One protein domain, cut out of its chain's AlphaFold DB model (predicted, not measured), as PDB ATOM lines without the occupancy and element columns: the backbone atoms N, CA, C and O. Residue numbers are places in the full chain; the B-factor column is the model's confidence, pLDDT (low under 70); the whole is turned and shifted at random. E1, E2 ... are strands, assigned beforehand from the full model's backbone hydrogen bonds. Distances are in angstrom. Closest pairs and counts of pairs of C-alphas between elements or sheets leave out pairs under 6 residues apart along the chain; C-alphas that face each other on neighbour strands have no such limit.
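Overview. This is residues 32 to 184 of the 184 residues of an uncharacterized protein of Porphyrobacter sp. TH134 (UniProt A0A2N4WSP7). Picture a rod of strands with the long strand E9 running through it; towards one end, residues 146 to 153 of E9 with E4 and E1 make a wall that is face to face with the sheet of E8, E5 and E10, like a small flattened sandwich with E1 beside E10 and E8 beside E9. Towards the other end, the later part of E9 has the bent hairpin of E2 and E3 on one side and the hairpin of E6 and E7 on the other. The printed part has 153 residues with no named helix and ten named strands, E1 to E10 in order along the chain, and the class is all strand. The larger sheet, of seven strands, branches at E9, the smaller runs E8, E5, E10, and the neighbour pairs of both are antiparallel. The whole is only just loose, close to compact, with a radius of gyration of the C-alphas of 18.1 A, and it spans 60 by 24 by 23 A.

Arrangement. Begin with E1, residues 32 to 38, an edge strand of the branched, twisted sheet; its antiparallel neighbour is E4, residues 77 to 84, where N 35 and O 80 are 2.8 A apart, within hydrogen-bond range. On the other side of E4 lies E9, residues 146 to 161, antiparallel at 150 degrees between directions, with N 79 and O 151 at 2.9 A. The pairing of E9 is staggered: beyond E4, its residues 155 to 160 pair with E2, residues 45 to 55, where N 53 and O 157 are 2.9 A apart. E2 forms a hairpin with E3, residues 61 to 68, and N 54 and O 62 are 2.9 A apart; E2 bends by 141 degrees at residue 48, and E3 by 126 degrees at residue 65. E2 and E4 lie on one side of E9, and E7, residues 112 to 121, lies on the other side, with N 115 and O 158 at 2.9 A. E7 forms a hairpin with the edge strand E6, residues 106 to 109, where N 107 and O 114 are 2.8 A apart. In the second sheet, also twisted, E5, residues 93 to 102, is the inner strand. Its antiparallel neighbours are E8, residues 134 to 142, with N 97 and O 137 at 2.9 A, and E10, residues 173 to 183, with N 100 and O 175 at 2.9 A. Between the sheets, look at the closest C-alphas of E1 and E10, those of Val 32 and Arg 177, 6.4 A apart, and of E8 and E9, those of Leu 139 and Arg 149, 7.1 A apart. E4 is near E10, with 8 pairs of C-alphas within 10 A, while E3 and E8 are apart.

Along the chain. Find C-alpha 32 at (51.270, 8.507, 41.314), where E1 begins. E4 then covers 22.7 A from first to last C-alpha, E5 28.5 A, E7 26.5 A and E8 22.3 A. Find C-alpha 146 at (46.611, 16.194, 37.707); from there E9, the longest strand by residues, runs 45.8 A to C-alpha 161 at (32.954, -26.379, 47.560). E10 runs 30.4 A and ends at C-alpha 183, at (58.101, 16.020, 26.589).

Size, cuts and confidence. The C-alphas farthest apart are those of Lys 90 and Phe 163, 61.0 A. The printed part has no cut, and Ala 184 is the chain's last residue. The long links are residues 122 to 133, where residues 128 to 129 pair antiparallel with residues 119 to 120 of E7, and residues 162 to 172. The mean pLDDT of the printed part is 93.5, and residue 88 is under 70.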
ATOM      1  N   VAL A  32      52.293   9.346  41.940       95.88
ATOM      2  CA  VAL A  32      51.270   8.507  41.314       95.88
ATOM      3  C   VAL A  32      50.458   7.841  42.401       95.88
ATOM      4  O   VAL A  32      51.002   7.319  43.372       95.88
ATOM      5  N   ARG A  33      49.141   7.856  42.221       96.25
ATOM      6  CA  ARG A  33      48.186   7.199  43.106       96.25
ATOM      7  C   ARG A  33      47.222   6.368  42.286       96.25
ATOM      8  O   ARG A  33      46.833   6.760  41.189       96.25
ATOM      9  N   VAL A  34      46.784   5.252  42.849       96.88
ATOM     10  CA  VAL A  34      45.677   4.469  42.297       96.88
ATOM     11  C   VAL A  34      44.503   4.563  43.253       96.88
ATOM     12  O   VAL A  34      44.618   4.257  44.437       96.88
ATOM     13  N   ARG A  35      43.356   5.002  42.741       96.38
ATOM     14  CA  ARG A  35      42.100   5.047  43.490       96.38
ATOM     15  C   ARG A  35      41.186   3.927  43.021       96.38
ATOM     16  O   ARG A  35      40.885   3.832  41.832       96.38
ATOM     17  N   SER A  36      40.696   3.119  43.956       95.00
ATOM     18  CA  SER A  36      39.602   2.184  43.684       95.00
ATOM     19  C   SER A  36      38.266   2.929  43.741       95.00
ATOM     20  O   SER A  36      37.962   3.592  44.730       95.00
ATOM     21  N   GLN A  37      37.484   2.842  42.667       93.69
ATOM     22  CA  GLN A  37      36.135   3.413  42.563       93.69
ATOM     23  C   GLN A  37      35.048   2.341  42.707       93.69
ATOM     24  O   GLN A  37      33.904   2.644  43.038       93.69
ATOM     25  N   GLY A  38      35.397   1.080  42.456       89.56
ATOM     26  CA  GLY A  38      34.499  -0.056  42.586       89.56
ATOM     27  C   GLY A  38      35.283  -1.346  42.779       89.56
ATOM     28  O   GLY A  38      36.346  -1.522  42.187       89.56
ATOM     29  N   LYS A  39      34.739  -2.240  43.606       93.12
ATOM     30  CA  LYS A  39      35.306  -3.565  43.876       93.12
ATOM     31  C   LYS A  39      34.795  -4.581  42.854       93.12
ATOM     32  O   LYS A  39      33.627  -4.513  42.471       93.12
ATOM     33  N   LEU A  40      35.649  -5.535  42.481       95.31
ATOM     34  CA  LEU A  40      35.251  -6.701  41.695       95.31
ATOM     35  C   LEU A  40      34.315  -7.545  42.560       95.31
ATOM     36  O   LEU A  40      34.649  -7.870  43.698       95.31
ATOM     37  N   SER A  41      33.142  -7.877  42.034       95.62
ATOM     38  CA  SER A  41      32.158  -8.705  42.723       95.62
ATOM     39  C   SER A  41      31.682  -9.808  41.798       95.62
ATOM     40  O   SER A  41      31.234  -9.534  40.689       95.62
ATOM     41  N   PHE A  42      31.739 -11.052  42.270       95.94
ATOM     42  CA  PHE A  42      31.236 -12.216  41.540       95.94
ATOM     43  C   PHE A  42      29.745 -12.479  41.752       95.94
ATOM     44  O   PHE A  42      29.193 -13.410  41.163       95.94
ATOM     45  N   GLY A  43      29.086 -11.629  42.539       95.12
ATOM     46  CA  GLY A  43      27.683 -11.769  42.882       95.12
ATOM     47  C   GLY A  43      27.398 -12.959  43.797       95.12
ATOM     48  O   GLY A  43      28.304 -13.589  44.346       95.12
ATOM     49  N   THR A  44      26.115 -13.279  43.934       95.38
ATOM     50  CA  THR A  44      25.632 -14.428  44.706       95.38
ATOM     51  C   THR A  44      25.358 -15.601  43.768       95.38
ATOM     52  O   THR A  44      24.750 -15.445  42.708       95.38
ATOM     53  N   PHE A  45      25.849 -16.787  44.119       94.50
ATOM     54  CA  PHE A  45      25.693 -17.974  43.287       94.50
ATOM     55  C   PHE A  45      25.894 -19.270  44.073       94.50
ATOM     56  O   PHE A  45      26.455 -19.279  45.169       94.50
ATOM     57  N   MET A  46      25.444 -20.373  43.481       94.12
ATOM     58  CA  MET A  46      25.628 -21.735  43.969       94.12
ATOM     59  C   MET A  46      26.591 -22.506  43.061       94.12
ATOM     60  O   MET A  46      26.578 -22.353  41.841       94.12
ATOM     61  N   VAL A  47      27.384 -23.390  43.669       94.88
ATOM     62  CA  VAL A  47      28.213 -24.394  42.993       94.88
ATOM     63  C   VAL A  47      28.000 -25.750  43.670       94.88
ATOM     64  O   VAL A  47      27.955 -25.830  44.897       94.88
ATOM     65  N   PHE A  48      27.860 -26.825  42.893       89.19
ATOM     66  CA  PHE A  48      27.607 -28.162  43.455       89.19
ATOM     67  C   PHE A  48      28.870 -28.834  44.005       89.19
ATOM     68  O   PHE A  48      28.800 -29.542  45.005       89.19
ATOM     69  N   GLY A  49      30.023 -28.574  43.390       94.19
ATOM     70  CA  GLY A  49      31.313 -29.094  43.848       94.19
ATOM     71  C   GLY A  49      32.481 -28.263  43.341       94.19
ATOM     72  O   GLY A  49      33.273 -27.775  44.132       94.19
ATOM     73  N   LYS A  50      32.560 -28.016  42.034       96.44
ATOM     74  CA  LYS A  50      33.525 -27.079  41.446       96.44
ATOM     75  C   LYS A  50      32.899 -26.332  40.282       96.44
ATOM     76  O   LYS A  50      32.055 -26.893  39.587       96.44
ATOM     77  N   GLY A  51      33.322 -25.097  40.076       96.94
ATOM     78  CA  GLY A  51      32.802 -24.241  39.023       96.94
ATOM     79  C   GLY A  51      33.686 -23.027  38.810       96.94
ATOM     80  O   GLY A  51      34.624 -22.784  39.572       96.94
ATOM     81  N   THR A  52      33.401 -22.279  37.752       97.25
ATOM     82  CA  THR A  52      34.154 -21.069  37.417       97.25
ATOM     83  C   THR A  52      33.214 -19.982  36.930       97.25
ATOM     84  O   THR A  52      32.328 -20.270  36.124       97.25
ATOM     85  N   ARG A  53      33.424 -18.747  37.386       97.00
ATOM     86  CA  ARG A  53      32.720 -17.554  36.898       97.00
ATOM     87  C   ARG A  53      33.744 -16.548  36.401       97.00
ATOM     88  O   ARG A  53      34.644 -16.170  37.145       97.00
ATOM     89  N   SER A  54      33.584 -16.095  35.168       97.19
ATOM     90  CA  SER A  54      34.373 -15.011  34.588       97.19
ATOM     91  C   SER A  54      33.511 -13.768  34.425       97.19
ATOM     92  O   SER A  54      32.369 -13.863  33.983       97.19
ATOM     93  N   ILE A  55      34.070 -12.607  34.760       97.75
ATOM     94  CA  ILE A  55      33.480 -11.292  34.494       97.75
ATOM     95  C   ILE A  55      34.455 -10.532  33.609       97.75
ATOM     96  O   ILE A  55      35.613 -10.388  33.991       97.75
ATOM     97  N   SER A  56      33.996 -10.030  32.468       97.81
ATOM     98  CA  SER A  56      34.813  -9.183  31.602       97.81
ATOM     99  C   SER A  56      34.848  -7.731  32.104       97.81
ATOM    100  O   SER A  56      33.972  -7.316  32.871       97.81
ATOM    101  N   PRO A  57      35.795  -6.900  31.635       97.19
ATOM    102  CA  PRO A  57      35.808  -5.464  31.929       97.19
ATOM    103  C   PRO A  57      34.521  -4.749  31.498       97.19
ATOM    104  O   PRO A  57      34.094  -3.798  32.139       97.19
ATOM    105  N   ALA A  58      33.857  -5.236  30.446       96.75
ATOM    106  CA  ALA A  58      32.574  -4.705  29.985       96.75
ATOM    107  C   ALA A  58      31.373  -5.188  30.826       96.75
ATOM    108  O   ALA A  58      30.247  -4.759  30.589       96.75
ATOM    109  N   GLY A  59      31.593  -6.084  31.795       96.31
ATOM    110  CA  GLY A  59      30.551  -6.648  32.653       96.31
ATOM    111  C   GLY A  59      29.856  -7.889  32.091       96.31
ATOM    112  O   GLY A  59      28.861  -8.324  32.665       96.31
ATOM    113  N   ALA A  60      30.359  -8.482  31.004       97.12
ATOM    114  CA  ALA A  60      29.832  -9.754  30.511       97.12
ATOM    115  C   ALA A  60      30.201 -10.888  31.478       97.12
ATOM    116  O   ALA A  60      31.334 -10.940  31.958       97.12
ATOM    117  N   VAL A  61      29.261 -11.795  31.745       97.31
ATOM    118  CA  VAL A  61      29.434 -12.898  32.698       97.31
ATOM    119  C   VAL A  61      29.410 -14.229  31.958       97.31
ATOM    120  O   VAL A  61      28.518 -14.470  31.147       97.31
ATOM    121  N   ILE A  62      30.382 -15.090  32.246       97.00
ATOM    122  CA  ILE A  62      30.453 -16.454  31.718       97.00
ATOM    123  C   ILE A  62      30.553 -17.415  32.894       97.00
ATOM    124  O   ILE A  62      31.507 -17.353  33.671       97.00
ATOM    125  N   ASP A  63      29.591 -18.327  32.980       96.88
ATOM    126  CA  ASP A  63      29.495 -19.315  34.047       96.88
ATOM    127  C   ASP A  63      29.778 -20.725  33.541       96.88
ATOM    128  O   ASP A  63      29.434 -21.110  32.425       96.88
ATOM    129  N   THR A  64      30.398 -21.535  34.392       97.19
ATOM    130  CA  THR A  64      30.587 -22.967  34.160       97.19
ATOM    131  C   THR A  64      30.367 -23.706  35.468       97.19
ATOM    132  O   THR A  64      31.075 -23.461  36.444       97.19
ATOM    133  N   ALA A  65      29.388 -24.617  35.485       96.19
ATOM    134  CA  ALA A  65      28.973 -25.369  36.676       96.19
ATOM    135  C   ALA A  65      28.613 -24.477  37.887       96.19
ATOM    136  O   ALA A  65      28.805 -24.856  39.043       96.19
ATOM    137  N   ILE A  66      28.077 -23.289  37.601       94.69
ATOM    138  CA  ILE A  66      27.586 -22.314  38.573       94.69
ATOM    139  C   ILE A  66      26.137 -21.977  38.228       94.69
ATOM    140  O   ILE A  66      25.786 -21.870  37.055       94.69
ATOM    141  N   ILE A  67      25.308 -21.798  39.256       94.69
ATOM    142  CA  ILE A  67      23.937 -21.297  39.134       94.69
ATOM    143  C   ILE A  67      23.879 -19.931  39.815       94.69
ATOM    144  O   ILE A  67      24.153 -19.821  41.011       94.69
ATOM    145  N   ALA A  68      23.545 -18.885  39.058       93.38
ATOM    146  CA  ALA A  68      23.283 -17.567  39.623       93.38
ATOM    147  C   ALA A  68      22.062 -17.620  40.552       93.38
ATOM    148  O   ALA A  68      21.066 -18.267  40.234       93.38
ATOM    149  N   LEU A  69      22.157 -16.946  41.694       93.38
ATOM    150  CA  LEU A  69      21.059 -16.810  42.644       93.38
ATOM    151  C   LEU A  69      20.659 -15.340  42.743       93.38
ATOM    152  O   LEU A  69      21.482 -14.452  42.504       93.38
ATOM    153  N   ASP A  70      19.425 -15.097  43.169       89.50
ATOM    154  CA  ASP A  70      18.994 -13.756  43.544       89.50
ATOM    155  C   ASP A  70      19.824 -13.248  44.735       89.50
ATOM    156  O   ASP A  70      20.153 -13.991  45.666       89.50
ATOM    157  N   GLY A  71      20.209 -11.972  44.688       89.12
ATOM    158  CA  GLY A  71      21.093 -11.362  45.676       89.12
ATOM    159  C   GLY A  71      21.961 -10.272  45.058       89.12
ATOM    160  O   GLY A  71      21.455  -9.313  44.479       89.12
ATOM    161  N   SER A  72      23.281 -10.403  45.198       91.56
ATOM    162  CA  SER A  72      24.227  -9.441  44.628       91.56
ATOM    163  C   SER A  72      24.547  -9.764  43.166       91.56
ATOM    164  O   SER A  72      24.829 -10.913  42.820       91.56
ATOM    165  N   ALA A  73      24.520  -8.746  42.306       93.19
ATOM    166  CA  ALA A  73      24.854  -8.897  40.894       93.19
ATOM    167  C   ALA A  73      26.381  -8.895  40.667       93.19
ATOM    168  O   ALA A  73      27.090  -8.111  41.312       93.19
ATOM    169  N   PRO A  74      26.897  -9.714  39.730       95.56
ATOM    170  CA  PRO A  74      28.288  -9.645  39.298       95.56
ATOM    171  C   PRO A  74      28.629  -8.270  38.714       95.56
ATOM    172  O   PRO A  74      27.822  -7.673  38.001       95.56
ATOM    173  N   ARG A  75      29.826  -7.752  39.003       97.06
ATOM    174  CA  ARG A  75      30.254  -6.427  38.536       97.06
ATOM    175  C   ARG A  75      31.779  -6.299  38.520       97.06
ATOM    176  O   ARG A  75      32.416  -6.730  39.484       97.06
ATOM    177  N   PRO A  76      32.377  -5.690  37.482       97.44
ATOM    178  CA  PRO A  76      33.820  -5.501  37.429       97.44
ATOM    179  C   PRO A  76      34.302  -4.426  38.417       97.44
ATOM    180  O   PRO A  76      33.538  -3.558  38.851       97.44
ATOM    181  N   ALA A  77      35.591  -4.473  38.755       97.12
ATOM    182  CA  ALA A  77      36.254  -3.410  39.503       97.12
ATOM    183  C   ALA A  77      36.564  -2.219  38.596       97.12
ATOM    184  O   ALA A  77      36.841  -2.390  37.412       97.12
ATOM    185  N   ARG A  78      36.603  -1.014  39.168       97.31
ATOM    186  CA  ARG A  78      37.050   0.190  38.459       97.31
ATOM    187  C   ARG A  78      38.144   0.881  39.248       97.31
ATOM    188  O   ARG A  78      37.980   1.152  40.441       97.31
ATOM    189  N   PHE A  79      39.226   1.208  38.558       97.44
ATOM    190  CA  PHE A  79      40.375   1.906  39.111       97.44
ATOM    191  C   PHE A  79      40.625   3.191  38.335       97.44
ATOM    192  O   PHE A  79      40.298   3.299  37.154       97.44
ATOM    193  N   THR A  80      41.185   4.188  39.009       97.44
ATOM    194  CA  THR A  80      41.678   5.410  38.376       97.44
ATOM    195  C   THR A  80      43.105   5.651  38.818       97.44
ATOM    196  O   THR A  80      43.371   5.806  40.010       97.44
ATOM    197  N   VAL A  81      44.009   5.677  37.846       97.00
ATOM    198  CA  VAL A  81      45.389   6.106  38.046       97.00
ATOM    199  C   VAL A  81      45.410   7.621  37.969       97.00
ATOM    200  O   VAL A  81      44.860   8.206  37.037       97.00
ATOM    201  N   GLU A  82      46.029   8.242  38.956       96.38
ATOM    202  CA  GLU A  82      46.188   9.679  39.094       96.38
ATOM    203  C   GLU A  82      47.682   9.987  39.119       96.38
ATOM    204  O   GLU A  82      48.403   9.497  39.986       96.38
ATOM    205  N   TYR A  83      48.141  10.786  38.163       95.19
ATOM    206  CA  TYR A  83      49.466  11.386  38.179       95.19
ATOM    207  C   TYR A  83      49.328  12.851  38.580       95.19
ATOM    208  O   TYR A  83      48.719  13.634  37.849       95.19
ATOM    209  N   ASP A  84      49.896  13.217  39.726       93.44
ATOM    210  CA  ASP A  84      50.071  14.606  40.144       93.44
ATOM    211  C   ASP A  84      51.518  15.005  39.863       93.44
ATOM    212  O   ASP A  84      52.460  14.463  40.444       93.44
ATOM    213  N   ARG A  85      51.713  15.972  38.968       88.38
ATOM    214  CA  ARG A  85      53.050  16.469  38.610       88.38
ATOM    215  C   ARG A  85      53.700  17.315  39.715       88.38
ATOM    216  O   ARG A  85      54.856  17.717  39.581       88.38
ATOM    217  N   GLY A  86      52.955  17.639  40.773       85.88
ATOM    218  CA  GLY A  86      53.401  18.446  41.897       85.88
ATOM    219  C   GLY A  86      53.393  19.945  41.590       85.88
ATOM    220  O   GLY A  86      52.516  20.662  42.076       85.88
ATOM    221  N   ASN A  87      54.357  20.404  40.783       76.75
ATOM    222  CA  ASN A  87      54.543  21.809  40.394       76.75
ATOM    223  C   ASN A  87      53.774  22.176  39.108       76.75
ATOM    224  O   ASN A  87      53.715  21.385  38.170       76.75
ATOM    225  N   GLU A  88      53.266  23.403  38.999       68.50
ATOM    226  CA  GLU A  88      52.453  23.907  37.875       68.50
ATOM    227  C   GLU A  88      53.273  24.251  36.616       68.50
ATOM    228  O   GLU A  88      53.042  25.256  35.940       68.50
ATOM    229  N   SER A  89      54.258  23.419  36.271       73.81
ATOM    230  CA  SER A  89      54.964  23.560  34.997       73.81
ATOM    231  C   SER A  89      53.959  23.526  33.840       73.81
ATOM    232  O   SER A  89      53.058  22.695  33.812       73.81
ATOM    233  N   LYS A  90      54.123  24.425  32.863       77.81
ATOM    234  CA  LYS A  90      53.263  24.499  31.668       77.81
ATOM    235  C   LYS A  90      53.649  23.489  30.582       77.81
ATOM    236  O   LYS A  90      53.032  23.466  29.524       77.81
ATOM    237  N   GLN A  91      54.686  22.679  30.817       86.06
ATOM    238  CA  GLN A  91      55.145  21.683  29.851       86.06
ATOM    239  C   GLN A  91      54.113  20.569  29.702       86.06
ATOM    240  O   GLN A  91      53.623  20.046  30.710       86.06
ATOM    241  N   VAL A  92      53.830  20.208  28.452       90.31
ATOM    242  CA  VAL A  92      53.051  19.022  28.104       90.31
ATOM    243  C   VAL A  92      53.947  17.804  28.290       90.31
ATOM    244  O   VAL A  92      55.087  17.803  27.829       90.31
ATOM    245  N   LEU A  93      53.453  16.809  29.020       91.69
ATOM    246  CA  LEU A  93      54.203  15.593  29.309       91.69
ATOM    247  C   LEU A  93      53.440  14.364  28.835       91.69
ATOM    248  O   LEU A  93      52.230  14.267  29.048       91.69
ATOM    249  N   ASP A  94      54.179  13.408  28.294       93.75
ATOM    250  CA  ASP A  94      53.731  12.037  28.118       93.75
ATOM    251  C   ASP A  94      54.329  11.196  29.246       93.75
ATOM    252  O   ASP A  94      55.538  11.192  29.482       93.75
ATOM    253  N   ILE A  95      53.459  10.536  30.010       94.19
ATOM    254  CA  ILE A  95      53.843   9.796  31.214       94.19
ATOM    255  C   ILE A  95      53.575   8.314  30.993       94.19
ATOM    256  O   ILE A  95      52.445   7.924  30.684       94.19
ATOM    257  N   THR A  96      54.592   7.492  31.231       96.12
ATOM    258  CA  THR A  96      54.464   6.034  31.258       96.12
ATOM    259  C   THR A  96      54.482   5.559  32.707       96.12
ATOM    260  O   THR A  96      55.436   5.804  33.453       96.12
ATOM    261  N   ILE A  97      53.406   4.884  33.104       96.81
ATOM    262  CA  ILE A  97      53.197   4.333  34.441       96.81
ATOM    263  C   ILE A  97      53.181   2.813  34.330       96.81
ATOM    264  O   ILE A  97      52.443   2.258  33.517       96.81
ATOM    265  N   GLU A  98      53.966   2.150  35.164       97.44
ATOM    266  CA  GLU A  98      53.839   0.716  35.384       97.44
ATOM    267  C   GLU A  98      52.839   0.453  36.500       97.44
ATOM    268  O   GLU A  98      52.887   1.092  37.553       97.44
ATOM    269  N   LEU A  99      51.949  -0.502  36.258       97.25
ATOM    270  CA  LEU A  99      50.983  -1.013  37.210       97.25
ATOM    271  C   LEU A  99      51.288  -2.477  37.501       97.25
ATOM    272  O   LEU A  99      51.628  -3.229  36.592       97.25
ATOM    273  N   VAL A 100      51.096  -2.894  38.746       96.31
ATOM    274  CA  VAL A 100      51.114  -4.307  39.129       96.31
ATOM    275  C   VAL A 100      49.819  -4.608  39.856       96.31
ATOM    276  O   VAL A 100      49.496  -3.964  40.852       96.31
ATOM    277  N   MET A 101      49.062  -5.579  39.348       94.81
ATOM    278  CA  MET A 101      47.842  -6.044  40.002       94.81
ATOM    279  C   MET A 101      48.109  -7.354  40.724       94.81
ATOM    280  O   MET A 101      48.650  -8.293  40.140       94.81
ATOM    281  N   SER A 102      47.690  -7.441  41.977       93.88
ATOM    282  CA  SER A 102      47.778  -8.665  42.763       93.88
ATOM    283  C   SER A 102      46.467  -8.958  43.479       93.88
ATOM    284  O   SER A 102      45.706  -8.060  43.839       93.88
ATOM    285  N   ALA A 103      46.184 -10.243  43.661       92.12
ATOM    286  CA  ALA A 103      45.089 -10.722  44.493       92.12
ATOM    287  C   ALA A 103      45.614 -11.808  45.440       92.12
ATOM    288  O   ALA A 103      46.641 -12.434  45.148       92.12
ATOM    289  N   PRO A 104      44.921 -12.066  46.564       89.75
ATOM    290  CA  PRO A 104      45.175 -13.253  47.361       89.75
ATOM    291  C   PRO A 104      45.142 -14.497  46.475       89.75
ATOM    292  O   PRO A 104      44.371 -14.556  45.518       89.75
ATOM    293  N   GLY A 105      45.967 -15.489  46.807       89.25
ATOM    294  CA  GLY A 105      45.956 -16.774  46.117       89.25
ATOM    295  C   GLY A 105      44.649 -17.529  46.368       89.25
ATOM    296  O   GLY A 105      43.581 -17.175  45.878       89.25
ATOM    297  N   THR A 106      44.727 -18.606  47.137       93.62
ATOM    298  CA  THR A 106      43.548 -19.391  47.500       93.62
ATOM    299  C   THR A 106      43.006 -18.938  48.854       93.62
ATOM    300  O   THR A 106      43.729 -18.958  49.848       93.62
ATOM    301  N   VAL A 107      41.720 -18.593  48.911       94.25
ATOM    302  CA  VAL A 107      40.989 -18.269  50.142       94.25
ATOM    303  C   VAL A 107      40.070 -19.432  50.505       94.25
ATOM    304  O   VAL A 107      39.315 -19.915  49.663       94.25
ATOM    305  N   ARG A 108      40.126 -19.885  51.763       94.44
ATOM    306  CA  ARG A 108      39.287 -20.971  52.290       94.44
ATOM    307  C   ARG A 108      38.424 -20.471  53.435       94.44
ATOM    308  O   ARG A 108      38.955 -20.092  54.474       94.44
ATOM    309  N   VAL A 109      37.106 -20.487  53.255       93.94
ATOM    310  CA  VAL A 109      36.132 -20.033  54.258       93.94
ATOM    311  C   VAL A 109      34.871 -20.887  54.152       93.94
ATOM    312  O   VAL A 109      34.385 -21.136  53.055       93.94
ATOM    313  N   GLY A 110      34.329 -21.357  55.280       90.06
ATOM    314  CA  GLY A 110      33.009 -22.008  55.322       90.06
ATOM    315  C   GLY A 110      32.852 -23.257  54.441       90.06
ATOM    316  O   GLY A 110      31.765 -23.492  53.924       90.06
ATOM    317  N   GLY A 111      33.925 -24.033  54.237       91.81
ATOM    318  CA  GLY A 111      33.923 -25.214  53.359       91.81
ATOM    319  C   GLY A 111      34.018 -24.892  51.860       91.81
ATOM    320  O   GLY A 111      33.894 -25.796  51.032       91.81
ATOM    321  N   VAL A 112      34.267 -23.626  51.519       95.31
ATOM    322  CA  VAL A 112      34.481 -23.121  50.162       95.31
ATOM    323  C   VAL A 112      35.940 -22.706  49.996       95.31
ATOM    324  O   VAL A 112      36.504 -22.005  50.833       95.31
ATOM    325  N   GLU A 113      36.541 -23.131  48.894       96.25
ATOM    326  CA  GLU A 113      37.838 -22.707  48.397       96.25
ATOM    327  C   GLU A 113      37.632 -21.849  47.146       96.25
ATOM    328  O   GLU A 113      36.989 -22.277  46.191       96.25
ATOM    329  N   ALA A 114      38.174 -20.639  47.145       95.94
ATOM    330  CA  ALA A 114      38.023 -19.678  46.064       95.94
ATOM    331  C   ALA A 114      39.384 -19.105  45.670       95.94
ATOM    332  O   ALA A 114      40.210 -18.798  46.531       95.94
ATOM    333  N   ARG A 115      39.611 -18.941  44.368       95.56
ATOM    334  CA  ARG A 115      40.846 -18.383  43.821       95.56
ATOM    335  C   ARG A 115      40.539 -17.493  42.628       95.56
ATOM    336  O   ARG A 115      39.825 -17.901  41.716       95.56
ATOM    337  N   LEU A 116      41.136 -16.307  42.606       94.62
ATOM    338  CA  LEU A 116      41.156 -15.471  41.412       94.62
ATOM    339  C   LEU A 116      42.303 -15.947  40.509       94.62
ATOM    340  O   LEU A 116      43.472 -15.790  40.855       94.62
ATOM    341  N   SER A 117      41.985 -16.610  39.398       90.00
ATOM    342  CA  SER A 117      42.984 -17.279  38.549       90.00
ATOM    343  C   SER A 117      43.510 -16.433  37.397       90.00
ATOM    344  O   SER A 117      44.555 -16.757  36.837       90.00
ATOM    345  N   GLY A 118      42.841 -15.328  37.075       91.50
ATOM    346  CA  GLY A 118      43.317 -14.370  36.087       91.50
ATOM    347  C   GLY A 118      42.518 -13.076  36.105       91.50
ATOM    348  O   GLY A 118      41.372 -13.048  36.570       91.50
ATOM    349  N   PHE A 119      43.132 -12.023  35.577       96.25
ATOM    350  CA  PHE A 119      42.506 -10.727  35.363       96.25
ATOM    351  C   PHE A 119      42.239 -10.498  33.879       96.25
ATOM    352  O   PHE A 119      43.015 -10.907  33.012       96.25
ATOM    353  N   GLU A 120      41.163  -9.777  33.602       96.75
ATOM    354  CA  GLU A 120      40.890  -9.196  32.291       96.75
ATOM    355  C   GLU A 120      40.781  -7.685  32.467       96.75
ATOM    356  O   GLU A 120      40.213  -7.232  33.461       96.75
ATOM    357  N   THR A 121      41.321  -6.894  31.539       96.94
ATOM    358  CA  THR A 121      41.282  -5.425  31.651       96.94
ATOM    359  C   THR A 121      40.934  -4.753  30.330       96.94
ATOM    360  O   THR A 121      41.099  -5.338  29.263       96.94
ATOM    361  N   ASP A 122      40.445  -3.517  30.401       96.69
ATOM    362  CA  ASP A 122      40.255  -2.642  29.236       96.69
ATOM    363  C   ASP A 122      41.483  -1.747  28.954       96.69
ATOM    364  O   ASP A 122      41.406  -0.805  28.158       96.69
ATOM    365  N   LEU A 123      42.635  -2.035  29.576       95.56
ATOM    366  CA  LEU A 123      43.878  -1.324  29.295       95.56
ATOM    367  C   LEU A 123      44.379  -1.662  27.882       95.56
ATOM    368  O   LEU A 123      44.529  -2.841  27.541       95.56
ATOM    369  N   PRO A 124      44.701  -0.654  27.046       93.38
ATOM    370  CA  PRO A 124      45.252  -0.911  25.721       93.38
ATOM    371  C   PRO A 124      46.550  -1.713  25.790       93.38
ATOM    372  O   PRO A 124      47.441  -1.383  26.565       93.38
ATOM    373  N   GLY A 125      46.649  -2.753  24.964       93.62
ATOM    374  CA  GLY A 125      47.798  -3.663  24.945       93.62
ATOM    375  C   GLY A 125      47.780  -4.743  26.032       93.62
ATOM    376  O   GLY A 125      48.562  -5.681  25.936       93.62
ATOM    377  N   HIS A 126      46.861  -4.672  27.003       95.06
ATOM    378  CA  HIS A 126      46.813  -5.580  28.154       95.06
ATOM    379  C   HIS A 126      45.399  -6.142  28.417       95.06
ATOM    380  O   HIS A 126      44.850  -5.974  29.510       95.06
ATOM    381  N   PRO A 127      44.772  -6.844  27.450       94.31
ATOM    382  CA  PRO A 127      43.415  -7.375  27.625       94.31
ATOM    383  C   PRO A 127      43.322  -8.460  28.713       94.31
ATOM    384  O   PRO A 127      42.248  -8.708  29.260       94.31
ATOM    385  N   ARG A 128      44.444  -9.113  29.032       94.81
ATOM    386  CA  ARG A 128      44.581 -10.128  30.081       94.81
ATOM    387  C   ARG A 128      45.831  -9.836  30.895       94.81
ATOM    388  O   ARG A 128      46.805  -9.344  30.333       94.81
ATOM    389  N   ALA A 129      45.781 -10.159  32.180       93.69
ATOM    390  CA  ALA A 129      46.920 -10.027  33.075       93.69
ATOM    391  C   ALA A 129      46.940 -11.159  34.107       93.69
ATOM    392  O   ALA A 129      45.901 -11.558  34.649       93.69
ATOM    393  N   ALA A 130      48.132 -11.667  34.397       92.00
ATOM    394  CA  ALA A 130      48.382 -12.528  35.539       92.00
ATOM    395  C   ALA A 130      48.570 -11.700  36.820       92.00
ATOM    396  O   ALA A 130      48.899 -10.514  36.796       92.00
ATOM    397  N   SER A 131      48.381 -12.341  37.973       91.50
ATOM    398  CA  SER A 131      48.709 -11.717  39.256       91.50
ATOM    399  C   SER A 131      50.211 -11.500  39.382       91.50
ATOM    400  O   SER A 131      50.986 -12.441  39.233       91.50
ATOM    401  N   GLY A 132      50.603 -10.266  39.693       92.00
ATOM    402  CA  GLY A 132      51.995  -9.829  39.769       92.00
ATOM    403  C   GLY A 132      52.604  -9.418  38.425       92.00
ATOM    404  O   GLY A 132      53.771  -9.038  38.395       92.00
ATOM    405  N   GLU A 133      51.850  -9.480  37.326       93.69
ATOM    406  CA  GLU A 133      52.326  -9.029  36.017       93.69
ATOM    407  C   GLU A 133      52.455  -7.500  35.970       93.69
ATOM    408  O   GLU A 133      51.615  -6.775  36.513       93.69
ATOM    409  N   ILE A 134      53.511  -7.019  35.308       94.94
ATOM    410  CA  ILE A 134      53.736  -5.592  35.068       94.94
ATOM    411  C   ILE A 134      52.952  -5.177  33.823       94.94
ATOM    412  O   ILE A 134      53.181  -5.688  32.730       94.94
ATOM    413  N   LEU A 135      52.056  -4.210  33.992       95.81
ATOM    414  CA  LEU A 135      51.244  -3.615  32.935       95.81
ATOM    415  C   LEU A 135      51.671  -2.171  32.714       95.81
ATOM    416  O   LEU A 135      52.052  -1.484  33.660       95.81
ATOM    417  N   THR A 136      51.566  -1.676  31.487       95.81
ATOM    418  CA  THR A 136      51.964  -0.306  31.168       95.81
ATOM    419  C   THR A 136      50.757   0.546  30.806       95.81
ATOM    420  O   THR A 136      49.909   0.172  30.000       95.81
ATOM    421  N   VAL A 137      50.696   1.744  31.382       95.75
ATOM    422  CA  VAL A 137      49.664   2.739  31.101       95.75
ATOM    423  C   VAL A 137      50.313   4.042  30.679       95.75
ATOM    424  O   VAL A 137      51.145   4.600  31.390       95.75
ATOM    425  N   ARG A 138      49.888   4.550  29.523       94.88
ATOM    426  CA  ARG A 138      50.313   5.855  29.015       94.88
ATOM    427  C   ARG A 138      49.261   6.922  29.299       94.88
ATOM    428  O   ARG A 138      48.081   6.741  28.975       94.88
ATOM    429  N   LEU A 139      49.702   8.032  29.881       94.00
ATOM    430  CA  LEU A 139      48.958   9.284  29.976       94.00
ATOM    431  C   LEU A 139      49.571  10.258  28.972       94.00
ATOM    432  O   LEU A 139      50.644  10.804  29.219       94.00
ATOM    433  N   THR A 140      48.910  10.437  27.835       93.75
ATOM    434  CA  THR A 140      49.397  11.291  26.747       93.75
ATOM    435  C   THR A 140      48.867  12.712  26.882       93.75
ATOM    436  O   THR A 140      47.700  12.908  27.234       93.75
ATOM    437  N   GLY A 141      49.683  13.705  26.543       90.94
ATOM    438  CA  GLY A 141      49.274  15.102  26.485       90.94
ATOM    439  C   GLY A 141      48.905  15.676  27.851       90.94
ATOM    440  O   GLY A 141      47.971  16.474  27.954       90.94
ATOM    441  N   CYS A 142      49.600  15.278  28.915       91.12
ATOM    442  CA  CYS A 142      49.314  15.748  30.262       91.12
ATOM    443  C   CYS A 142      49.671  17.238  30.411       91.12
ATOM    444  O   CYS A 142      50.832  17.614  30.580       91.12
ATOM    445  N   ARG A 143      48.648  18.100  30.315       90.31
ATOM    446  CA  ARG A 143      48.755  19.568  30.446       90.31
ATOM    447  C   ARG A 143      48.358  20.076  31.828       90.31
ATOM    448  O   ARG A 143      48.864  21.100  32.277       90.31
ATOM    449  N   ALA A 144      47.433  19.380  32.482       90.38
ATOM    450  CA  ALA A 144      46.937  19.748  33.798       90.38
ATOM    451  C   ALA A 144      47.947  19.383  34.896       90.38
ATOM    452  O   ALA A 144      48.880  18.608  34.684       90.38
ATOM    453  N   ARG A 145      47.734  19.923  36.099       90.75
ATOM    454  CA  ARG A 145      48.476  19.501  37.294       90.75
ATOM    455  C   ARG A 145      48.261  18.017  37.596       90.75
ATOM    456  O   ARG A 145      49.203  17.317  37.954       90.75
ATOM    457  N   VAL A 146      47.020  17.568  37.445       92.62
ATOM    458  CA  VAL A 146      46.611  16.194  37.707       92.62
ATOM    459  C   VAL A 146      46.053  15.601  36.426       92.62
ATOM    460  O   VAL A 146      45.099  16.131  35.856       92.62
ATOM    461  N   CYS A 147      46.644  14.500  35.984       94.06
ATOM    462  CA  CYS A 147      46.173  13.726  34.845       94.06
ATOM    463  C   CYS A 147      45.688  12.376  35.341       94.06
ATOM    464  O   CYS A 147      46.328  11.743  36.180       94.06
ATOM    465  N   THR A 148      44.536  11.945  34.840       96.06
ATOM    466  CA  THR A 148      43.916  10.702  35.284       96.06
ATOM    467  C   THR A 148      43.593   9.803  34.114       96.06
ATOM    468  O   THR A 148      43.342  10.262  32.999       96.06
ATOM    469  N   ARG A 149      43.575   8.504  34.389       95.88
ATOM    470  CA  ARG A 149      43.030   7.506  33.480       95.88
ATOM    471  C   ARG A 149      42.338   6.425  34.278       95.88
ATOM    472  O   ARG A 149      42.927   5.842  35.187       95.88
ATOM    473  N   SER A 150      41.081   6.176  33.935       96.94
ATOM    474  CA  SER A 150      40.337   5.054  34.490       96.94
ATOM    475  C   SER A 150      40.517   3.812  33.633       96.94
ATOM    476  O   SER A 150      40.686   3.910  32.419       96.94
ATOM    477  N   PHE A 151      40.432   2.662  34.287       97.19
ATOM    478  CA  PHE A 151      40.356   1.361  33.647       97.19
ATOM    479  C   PHE A 151      39.495   0.422  34.493       97.19
ATOM    480  O   PHE A 151      39.279   0.641  35.695       97.19
ATOM    481  N   THR A 152      38.979  -0.604  33.844       97.88
ATOM    482  CA  THR A 152      38.043  -1.573  34.395       97.88
ATOM    483  C   THR A 152      38.708  -2.938  34.422       97.88
ATOM    484  O   THR A 152      39.397  -3.330  33.481       97.88
ATOM    485  N   VAL A 153      38.514  -3.661  35.520       97.44
ATOM    486  CA  VAL A 153      39.138  -4.961  35.760       97.44
ATOM    487  C   VAL A 153      38.049  -5.988  36.015       97.44
ATOM    488  O   VAL A 153      37.305  -5.922  36.996       97.44
ATOM    489  N   GLY A 154      37.965  -6.931  35.091       97.56
ATOM    490  CA  GLY A 154      37.276  -8.192  35.254       97.56
ATOM    491  C   GLY A 154      38.193  -9.255  35.859       97.56
ATOM    492  O   GLY A 154      39.352  -9.007  36.199       97.56
ATOM    493  N   GLY A 155      37.689 -10.474  35.974       96.62
ATOM    494  CA  GLY A 155      38.506 -11.585  36.435       96.62
ATOM    495  C   GLY A 155      37.791 -12.919  36.381       96.62
ATOM    496  O   GLY A 155      36.572 -12.988  36.207       96.62
ATOM    497  N   ARG A 156      38.575 -13.982  36.548       96.12
ATOM    498  CA  ARG A 156      38.096 -15.361  36.614       96.12
ATOM    499  C   ARG A 156      38.197 -15.885  38.037       96.12
ATOM    500  O   ARG A 156      39.293 -16.005  38.578       96.12
ATOM    501  N   LEU A 157      37.052 -16.220  38.616       96.56
ATOM    502  CA  LEU A 157      36.952 -16.915  39.885       96.56
ATOM    503  C   LEU A 157      36.838 -18.414  39.631       96.56
ATOM    504  O   LEU A 157      35.858 -18.865  39.035       96.56
ATOM    505  N   ASP A 158      37.799 -19.174  40.139       96.25
ATOM    506  CA  ASP A 158      37.678 -20.619  40.279       96.25
ATOM    507  C   ASP A 158      37.234 -20.928  41.711       96.25
ATOM    508  O   ASP A 158      37.809 -20.421  42.680       96.25
ATOM    509  N   ILE A 159      36.192 -21.745  41.848       96.50
ATOM    510  CA  ILE A 159      35.597 -22.065  43.142       96.50
ATOM    511  C   ILE A 159      35.405 -23.571  43.289       96.50
ATOM    512  O   ILE A 159      34.937 -24.258  42.380       96.50
ATOM    513  N   THR A 160      35.763 -24.086  44.458       96.75
ATOM    514  CA  THR A 160      35.525 -25.463  44.883       96.75
ATOM    515  C   THR A 160      34.791 -25.434  46.214       96.75
ATOM    516  O   THR A 160      35.134 -24.674  47.111       96.75
ATOM    517  N   ARG A 161      33.763 -26.255  46.356       95.50
ATOM    518  CA  ARG A 161      32.954 -26.379  47.560       95.50
ATOM    519  C   ARG A 161      33.018 -27.813  48.048       95.50
ATOM    520  O   ARG A 161      32.597 -28.729  47.347       95.50
ATOM    521  N   THR A 162      33.472 -27.974  49.281       92.75
ATOM    522  CA  THR A 162      33.440 -29.249  49.996       92.75
ATOM    523  C   THR A 162      32.130 -29.389  50.770       92.75
ATOM    524  O   THR A 162      31.480 -30.426  50.705       92.75
ATOM    525  N   PHE A 163      31.708 -28.337  51.476       90.06
ATOM    526  CA  PHE A 163      30.432 -28.266  52.196       90.06
ATOM    527  C   PHE A 163      30.050 -26.802  52.465       90.06
ATOM    528  O   PHE A 163      30.833 -25.899  52.193       90.06
ATOM    529  N   GLY A 164      28.846 -26.558  52.994       88.44
ATOM    530  CA  GLY A 164      28.455 -25.232  53.491       88.44
ATOM    531  C   GLY A 164      28.299 -24.158  52.410       88.44
ATOM    532  O   GLY A 164      27.822 -24.443  51.309       88.44
ATOM    533  N   GLY A 165      28.656 -22.924  52.761       89.69
ATOM    534  CA  GLY A 165      28.603 -21.717  51.939       89.69
ATOM    535  C   GLY A 165      29.331 -20.577  52.656       89.69
ATOM    536  O   GLY A 165      29.516 -20.631  53.874       89.69
ATOM    537  N   ALA A 166      29.777 -19.564  51.914       92.00
ATOM    538  CA  ALA A 166      30.557 -18.469  52.480       92.00
ATOM    539  C   ALA A 166      30.424 -17.180  51.666       92.00
ATOM    540  O   ALA A 166      30.259 -17.218  50.447       92.00
ATOM    541  N   THR A 167      30.586 -16.046  52.348       92.12
ATOM    542  CA  THR A 167      30.927 -14.776  51.706       92.12
ATOM    543  C   THR A 167      32.440 -14.728  51.546       92.12
ATOM    544  O   THR A 167      33.169 -14.776  52.536       92.12
ATOM    545  N   VAL A 168      32.909 -14.659  50.303       90.56
ATOM    546  CA  VAL A 168      34.338 -14.611  49.983       90.56
ATOM    547  C   VAL A 168      34.693 -13.214  49.493       90.56
ATOM    548  O   VAL A 168      34.119 -12.730  48.518       90.56
ATOM    549  N   GLU A 169      35.675 -12.590  50.137       90.81
ATOM    550  CA  GLU A 169      36.255 -11.326  49.689       90.81
ATOM    551  C   GLU A 169      37.666 -11.556  49.140       90.81
ATOM    552  O   GLU A 169      38.537 -12.099  49.820       90.81
ATOM    553  N   LEU A 170      37.890 -11.136  47.895       91.06
ATOM    554  CA  LEU A 170      39.172 -11.228  47.196       91.06
ATOM    555  C   LEU A 170      39.610  -9.807  46.816       91.06
ATOM    556  O   LEU A 170      39.287  -9.346  45.717       91.06
ATOM    557  N   PRO A 171      40.262  -9.058  47.726       90.31
ATOM    558  CA  PRO A 171      40.728  -7.714  47.416       90.31
ATOM    559  C   PRO A 171      41.754  -7.748  46.281       90.31
ATOM    560  O   PRO A 171      42.682  -8.550  46.299       90.31
ATOM    561  N   ILE A 172      41.600  -6.848  45.313       93.62
ATOM    562  CA  ILE A 172      42.605  -6.607  44.277       93.62
ATOM    563  C   ILE A 172      43.422  -5.399  44.715       93.62
ATOM    564  O   ILE A 172      42.868  -4.314  44.913       93.62
ATOM    565  N   ILE A 173      44.724  -5.597  44.866       93.56
ATOM    566  CA  ILE A 173      45.693  -4.548  45.165       93.56
ATOM    567  C   ILE A 173      46.315  -4.120  43.839       93.56
ATOM    568  O   ILE A 173      46.690  -4.964  43.025       93.56
ATOM    569  N   VAL A 174      46.385  -2.811  43.609       96.06
ATOM    570  CA  VAL A 174      46.993  -2.236  42.408       96.06
ATOM    571  C   VAL A 174      48.073  -1.261  42.840       96.06
ATOM    572  O   VAL A 174      47.768  -0.182  43.353       96.06
ATOM    573  N   ASP A 175      49.319  -1.642  42.601       96.44
ATOM    574  CA  ASP A 175      50.485  -0.799  42.822       96.44
ATOM    575  C   ASP A 175      50.840  -0.060  41.535       96.44
ATOM    576  O   ASP A 175      50.600  -0.558  40.432       96.44
ATOM    577  N   ALA A 176      51.407   1.138  41.664       96.56
ATOM    578  CA  ALA A 176      51.775   1.960  40.521       96.56
ATOM    579  C   ALA A 176      53.098   2.688  40.740       96.56
ATOM    580  O   ALA A 176      53.374   3.182  41.835       96.56
ATOM    581  N   ARG A 177      53.888   2.814  39.673       95.94
ATOM    582  CA  ARG A 177      55.117   3.614  39.665       95.94
ATOM    583  C   ARG A 177      55.335   4.316  38.331       95.94
ATOM    584  O   ARG A 177      54.968   3.809  37.276       95.94
ATOM    585  N   ILE A 178      55.960   5.488  38.384       93.81
ATOM    586  CA  ILE A 178      56.374   6.238  37.191       93.81
ATOM    587  C   ILE A 178      57.639   5.587  36.639       93.81
ATOM    588  O   ILE A 178      58.587   5.387  37.399       93.81
ATOM    589  N   VAL A 179      57.677   5.323  35.335       93.31
ATOM    590  CA  VAL A 179      58.875   4.790  34.667       93.31
ATOM    591  C   VAL A 179      59.493   5.813  33.735       93.31
ATOM    592  O   VAL A 179      60.704   6.009  33.752       93.31
ATOM    593  N   GLU A 180      58.666   6.517  32.970       89.81
ATOM    594  CA  GLU A 180      59.146   7.447  31.954       89.81
ATOM    595  C   GLU A 180      58.314   8.725  31.923       89.81
ATOM    596  O   GLU A 180      57.120   8.733  32.240       89.81
ATOM    597  N   ARG A 181      58.991   9.818  31.564       85.62
ATOM    598  CA  ARG A 181      58.413  11.145  31.372       85.62
ATOM    599  C   ARG A 181      59.065  11.766  30.149       85.62
ATOM    600  O   ARG A 181      60.217  12.190  30.224       85.62
ATOM    601  N   GLU A 182      58.322  11.833  29.060       85.56
ATOM    602  CA  GLU A 182      58.766  12.467  27.826       85.56
ATOM    603  C   GLU A 182      58.070  13.821  27.658       85.56
ATOM    604  O   GLU A 182      56.965  14.045  28.160       85.56
ATOM    605  N   ARG A 183      58.745  14.772  27.006       79.62
ATOM    606  CA  ARG A 183      58.101  16.020  26.589       79.62
ATOM    607  C   ARG A 183      57.410  15.756  25.259       79.62
ATOM    608  O   ARG A 183      58.086  15.358  24.318       79.62
ATOM    609  N   ALA A 184      56.100  15.986  25.232       75.12
ATOM    610  CA  ALA A 184      55.291  15.881  24.021       75.12
ATOM    611  C   ALA A 184      55.521  17.064  23.072       75.12
ATOM    612  O   ALA A 184      55.813  18.179  23.579       75.12
TER     613      ALA A 184